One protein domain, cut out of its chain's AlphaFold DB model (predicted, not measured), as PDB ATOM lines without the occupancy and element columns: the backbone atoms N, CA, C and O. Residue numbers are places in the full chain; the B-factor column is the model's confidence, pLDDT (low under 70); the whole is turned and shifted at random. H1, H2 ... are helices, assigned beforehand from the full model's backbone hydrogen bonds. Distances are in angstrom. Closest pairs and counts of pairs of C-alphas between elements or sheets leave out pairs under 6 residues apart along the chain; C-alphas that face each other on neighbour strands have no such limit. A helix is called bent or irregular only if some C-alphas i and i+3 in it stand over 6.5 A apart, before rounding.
ATOM      1  N   ALA A  16      17.049  41.170 -17.672       88.06
ATOM      2  CA  ALA A  16      16.978  42.380 -18.493       88.06
ATOM      3  C   ALA A  16      18.046  43.427 -18.114       88.06
ATOM      4  O   ALA A  16      18.671  44.028 -18.992       88.06
ATOM      5  N   ALA A  17      18.293  43.622 -16.815       89.62
ATOM      6  CA  ALA A  17      19.347  44.504 -16.325       89.62
ATOM      7  C   ALA A  17      20.734  43.956 -16.689       89.62
ATOM      8  O   ALA A  17      21.564  44.707 -17.198       89.62
ATOM      9  N   GLN A  18      20.956  42.648 -16.532       92.12
ATOM     10  CA  GLN A  18      22.206  41.991 -16.915       92.12
ATOM     11  C   GLN A  18      22.498  42.134 -18.418       92.12
ATOM     12  O   GLN A  18      23.619  42.470 -18.794       92.12
ATOM     13  N   ILE A  19      21.496  41.949 -19.287       93.00
ATOM     14  CA  ILE A  19      21.646  42.130 -20.742       93.00
ATOM     15  C   ILE A  19      22.019  43.577 -21.074       93.00
ATOM     16  O   ILE A  19      22.939  43.814 -21.863       93.00
ATOM     17  N   ARG A  20      21.330  44.551 -20.466       94.69
ATOM     18  CA  ARG A  20      21.589  45.978 -20.692       94.69
ATOM     19  C   ARG A  20      22.998  46.371 -20.245       94.69
ATOM     20  O   ARG A  20      23.717  47.015 -21.006       94.69
ATOM     21  N   ILE A  21      23.401  45.937 -19.052       94.19
ATOM     22  CA  ILE A  21      24.742  46.177 -18.505       94.19
ATOM     23  C   ILE A  21      25.794  45.505 -19.390       94.19
ATOM     24  O   ILE A  21      26.721  46.168 -19.846       94.19
ATOM     25  N   GLY A  22      25.612  44.230 -19.738       94.88
ATOM     26  CA  GLY A  22      26.531  43.501 -20.611       94.88
ATOM     27  C   GLY A  22      26.688  44.146 -21.991       94.88
ATOM     28  O   GLY A  22      27.801  44.227 -22.508       94.88
ATOM     29  N   ARG A  23      25.601  44.665 -22.584       96.25
ATOM     30  CA  ARG A  23      25.663  45.425 -23.844       96.25
ATOM     31  C   ARG A  23      26.505  46.689 -23.684       96.25
ATOM     32  O   ARG A  23      27.330  46.965 -24.552       96.25
ATOM     33  N   ARG A  24      26.317  47.431 -22.590       96.44
ATOM     34  CA  ARG A  24      27.068  48.663 -22.325       96.44
ATOM     35  C   ARG A  24      28.553  48.388 -22.110       96.44
ATOM     36  O   ARG A  24      29.372  49.060 -22.724       96.44
ATOM     37  N   LEU A  25      28.893  47.373 -21.319       95.62
ATOM     38  CA  LEU A  25      30.284  46.975 -21.086       95.62
ATOM     39  C   LEU A  25      30.969  46.589 -22.398       95.62
ATOM     40  O   LEU A  25      32.035  47.107 -22.705       95.62
ATOM     41  N   ARG A  26      30.324  45.763 -23.232       95.38
ATOM     42  CA  ARG A  26      30.883  45.403 -24.542       95.38
ATOM     43  C   ARG A  26      31.126  46.613 -25.435       95.38
ATOM     44  O   ARG A  26      32.133  46.639 -26.120       95.38
ATOM     45  N   GLN A  27      30.234  47.603 -25.442       95.62
ATOM     46  CA  GLN A  27      30.447  48.832 -26.217       95.62
ATOM     47  C   GLN A  27      31.656  49.623 -25.716       95.62
ATOM     48  O   GLN A  27      32.424  50.111 -26.535       95.62
ATOM     49  N   ILE A  28      31.823  49.725 -24.396       96.00
ATOM     50  CA  ILE A  28      32.935  50.454 -23.772       96.00
ATOM     51  C   ILE A  28      34.271  49.776 -24.072       96.00
ATOM     52  O   ILE A  28      35.229  50.456 -24.410       96.00
ATOM     53  N   TYR A  29      34.328  48.446 -23.979       94.81
ATOM     54  CA  TYR A  29      35.570  47.692 -24.156       94.81
ATOM     55  C   TYR A  29      35.859  47.296 -25.607       94.81
ATOM     56  O   TYR A  29      36.960  46.845 -25.898       94.81
ATOM     57  N   ARG A  30      34.909  47.475 -26.536       93.75
ATOM     58  CA  ARG A  30      35.094  47.154 -27.961       93.75
ATOM     59  C   ARG A  30      36.338  47.800 -28.586       93.75
ATOM     60  O   ARG A  30      36.989  47.088 -29.340       93.75
ATOM     61  N   PRO A  31      36.691  49.069 -28.298       92.69
ATOM     62  CA  PRO A  31      37.906  49.676 -28.839       92.69
ATOM     63  C   PRO A  31      39.194  49.009 -28.352       92.69
ATOM     64  O   PRO A  31      40.180  49.059 -29.060       92.69
ATOM     65  N   LEU A  32      39.188  48.360 -27.179       90.44
ATOM     66  CA  LEU A  32      40.368  47.650 -26.670       90.44
ATOM     67  C   LEU A  32      40.584  46.300 -27.365       90.44
ATOM     68  O   LEU A  32      41.647  45.698 -27.245       90.44
ATOM     69  N   VAL A  33      39.566  45.772 -28.051       89.88
ATOM     70  CA  VAL A  33      39.665  44.480 -28.731       89.88
ATOM     71  C   VAL A  33      40.420  44.668 -30.041       89.88
ATOM     72  O   VAL A  33      39.909  45.294 -30.965       89.88
ATOM     73  N   GLY A  34      41.600  44.059 -30.130       86.44
ATOM     74  CA  GLY A  34      42.476  44.142 -31.301       86.44
ATOM     75  C   GLY A  34      43.631  45.128 -31.141       86.44
ATOM     76  O   GLY A  34      44.514  45.142 -31.993       86.44
ATOM     77  N   GLU A  35      43.660  45.890 -30.044       92.81
ATOM     78  CA  GLU A  35      44.849  46.641 -29.649       92.81
ATOM     79  C   GLU A  35      46.002  45.674 -29.333       92.81
ATOM     80  O   GLU A  35      45.763  44.564 -28.832       92.81
ATOM     81  N   PRO A  36      47.254  46.062 -29.631       92.50
ATOM     82  CA  PRO A  36      48.405  45.249 -29.288       92.50
ATOM     83  C   PRO A  36      48.483  45.052 -27.773       92.50
ATOM     84  O   PRO A  36      48.163  45.938 -26.977       92.50
ATOM     85  N   ILE A  37      48.925  43.863 -27.369       90.31
ATOM     86  CA  ILE A  37      49.212  43.582 -25.964       90.31
ATOM     87  C   ILE A  37      50.406  44.458 -25.552       90.31
ATOM     88  O   ILE A  37      51.394  44.462 -26.284       90.31
ATOM     89  N   PRO A  38      50.350  45.165 -24.407       95.19
ATOM     90  CA  PRO A  38      51.475  45.964 -23.930       95.19
ATOM     91  C   PRO A  38      52.763  45.142 -23.798       95.19
ATOM     92  O   PRO A  38      52.725  43.998 -23.332       95.19
ATOM     93  N   ASP A  39      53.894  45.744 -24.163       95.25
ATOM     94  CA  ASP A  39      55.198  45.070 -24.186       95.25
ATOM     95  C   ASP A  39      55.580  44.510 -22.811       95.25
ATOM     96  O   ASP A  39      55.963  43.346 -22.721       95.25
ATOM     97  N   ASP A  40      55.317  45.252 -21.731       95.75
ATOM     98  CA  ASP A  40      55.556  44.800 -20.352       95.75
ATOM     99  C   ASP A  40      54.864  43.459 -20.043       95.75
ATOM    100  O   ASP A  40      55.430  42.573 -19.398       95.75
ATOM    101  N   CYS A  41      53.632  43.270 -20.529       94.62
ATOM    102  CA  CYS A  41      52.893  42.020 -20.350       94.62
ATOM    103  C   CYS A  41      53.530  40.876 -21.150       94.62
ATOM    104  O   CYS A  41      53.599  39.741 -20.671       94.62
ATOM    105  N   THR A  42      54.003  41.167 -22.362       93.88
ATOM    106  CA  THR A  42      54.708  40.200 -23.212       93.88
ATOM    107  C   THR A  42      56.037  39.789 -22.580       93.88
ATOM    108  O   THR A  42      56.328  38.593 -22.486       93.88
ATOM    109  N   ASP A  43      56.800  40.749 -22.065       96.19
ATOM    110  CA  ASP A  43      58.074  40.529 -21.385       96.19
ATOM    111  C   ASP A  43      57.910  39.659 -20.142       96.19
ATOM    112  O   ASP A  43      58.678  38.712 -19.939       96.19
ATOM    113  N   LEU A  44      56.862  39.897 -19.350       96.88
ATOM    114  CA  LEU A  44      56.527  39.059 -18.199       96.88
ATOM    115  C   LEU A  44      56.240  37.609 -18.607       96.88
ATOM    116  O   LEU A  44      56.759  36.680 -17.985       96.88
ATOM    117  N   ILE A  45      55.468  37.386 -19.675       95.75
ATOM    118  CA  ILE A  45      55.191  36.034 -20.189       95.75
ATOM    119  C   ILE A  45      56.485  35.357 -20.658       95.75
ATOM    120  O   ILE A  45      56.705  34.170 -20.396       95.75
ATOM    121  N   LEU A  46      57.363  36.091 -21.342       95.75
ATOM    122  CA  LEU A  46      58.652  35.567 -21.787       95.75
ATOM    123  C   LEU A  46      59.563  35.226 -20.602       95.75
ATOM    124  O   LEU A  46      60.216  34.179 -20.624       95.75
ATOM    125  N   ALA A  47      59.591  36.066 -19.569       96.50
ATOM    126  CA  ALA A  47      60.346  35.830 -18.346       96.50
ATOM    127  C   ALA A  47      59.841  34.585 -17.602       96.50
ATOM    128  O   ALA A  47      60.649  33.732 -17.223       96.50
ATOM    129  N   LEU A  48      58.519  34.429 -17.474       96.06
ATOM    130  CA  LEU A  48      57.894  33.241 -16.888       96.06
ATOM    131  C   LEU A  48      58.307  31.969 -17.635       96.06
ATOM    132  O   LEU A  48      58.842  31.044 -17.027       96.06
ATOM    133  N   ARG A  49      58.189  31.955 -18.968       94.88
ATOM    134  CA  ARG A  49      58.597  30.802 -19.791       94.88
ATOM    135  C   ARG A  49      60.076  30.456 -19.645       94.88
ATOM    136  O   ARG A  49      60.449  29.286 -19.727       94.88
ATOM    137  N   ARG A  50      60.951  31.454 -19.483       95.19
ATOM    138  CA  ARG A  50      62.380  31.208 -19.222       95.19
ATOM    139  C   ARG A  50      62.568  30.514 -17.875       95.19
ATOM    140  O   ARG A  50      63.260  29.502 -17.827       95.19
ATOM    141  N   LYS A  51      61.899  31.001 -16.826       94.81
ATOM    142  CA  LYS A  51      61.959  30.414 -15.481       94.81
ATOM    143  C   LYS A  51      61.437  28.980 -15.435       94.81
ATOM    144  O   LYS A  51      62.088  28.126 -14.843       94.81
ATOM    145  N   GLU A  52      60.333  28.692 -16.117       94.88
ATOM    146  CA  GLU A  52      59.791  27.330 -16.217       94.88
ATOM    147  C   GLU A  52      60.787  26.362 -16.870       94.88
ATOM    148  O   GLU A  52      60.985  25.247 -16.391       94.88
ATOM    149  N   ARG A  53      61.479  26.790 -17.937       93.19
ATOM    150  CA  ARG A  53      62.519  25.968 -18.580       93.19
ATOM    151  C   ARG A  53      63.744  25.758 -17.699       93.19
ATOM    152  O   ARG A  53      64.351  24.697 -17.774       93.19
ATOM    153  N   GLU A  54      64.141  26.763 -16.921       93.25
ATOM    154  CA  GLU A  54      65.230  26.628 -15.948       93.25
ATOM    155  C   GLU A  54      64.873  25.579 -14.890       93.25
ATOM    156  O   GLU A  54      65.664  24.678 -14.639       93.25
ATOM    157  N   GLN A  55      63.659  25.638 -14.338       89.06
ATOM    158  CA  GLN A  55      63.185  24.665 -13.352       89.06
ATOM    159  C   GLN A  55      63.070  23.253 -13.934       89.06
ATOM    160  O   GLN A  55      63.543  22.308 -13.316       89.06
ATOM    161  N   GLY A  56      62.523  23.104 -15.145       82.38
ATOM    162  CA  GLY A  56      62.417  21.804 -15.816       82.38
ATOM    163  C   GLY A  56      63.752  21.205 -16.279       82.38
ATOM    164  O   GLY A  56      63.791  20.038 -16.640       82.38
ATOM    165  N   ARG A  57      64.841  21.985 -16.295       67.94
ATOM    166  CA  ARG A  57      66.211  21.493 -16.539       67.94
ATOM    167  C   ARG A  57      66.957  21.120 -15.259       67.94
ATOM    168  O   ARG A  57      67.998  20.476 -15.345       67.94
ATOM    169  N   LEU A  58      66.474  21.592 -14.111       63.62
ATOM    170  CA  LEU A  58      67.031  21.321 -12.784       63.62
ATOM    171  C   LEU A  58      66.280  20.196 -12.050       63.62
ATOM    172  O   LEU A  58      66.687  19.830 -10.948       63.62
ATOM    173  N   ALA A  59      65.194  19.690 -12.642       54.84
ATOM    174  CA  ALA A  59      64.439  18.513 -12.216       54.84
ATOM    175  C   ALA A  59      64.909  17.272 -12.984       54.84
ATOM    176  O   ALA A  59      64.929  16.188 -12.364       54.84
TER     177      ALA A  59
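AT A GLANCE: This is residues 16 to 59 of the 59 residues of a protein of Microvirga tunisiensis (UniProt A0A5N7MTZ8). Two long helices, H2 and H1, make the two arms of a wide open V, and the stretch of residues 33 to 38 forms its corner. The arms have no contact with each other, and there is no core. The printed part has 44 residues, with two named helices in the order H1, H2 and no named strand; the class is all helix. The whole is extended, with a radius of gyration of the C-alphas of 18.6 A and spans of 54 by 22 by 11 A.

HOW THE PARTS SIT: The longest helix is H2, residues 39 to 58. H1, residues 16 to 32, comes before it in the chain and is apart from it, with no C-alpha of the one within 8 A of the other. The link from H1 to H2 is short, with 6 residues between them. Residues 16 to 59 stand free, with no C-alpha 8 or more residues away along the chain within 10 A. In H2 every O i to N i+4 pair is within hydrogen-bond range; in H1 11 of 13 are.

IN THESE COORDINATES: H2 has 20 residues and measures 28.9 A from C-alpha 39 at (55.198, 45.070, -24.186) to C-alpha 58 at (67.031, 21.321, -12.784). H1 has 17 residues and measures 25.3 A from its first C-alpha, that of Ala 16 at (16.978, 42.380, -18.493), to its last, that of Leu 32. H1 is irregular: C-alphas 28 and 31 are 7.1 A apart.

THE WHOLE: The two C-alphas farthest apart are those of Ala 16 and Leu 58, at 54.6 A. The printed part has no cut and ends at Ala 59, the chain's last residue. The mean pLDDT of the printed part is 91.4, and residues 57 to 59 are under 70.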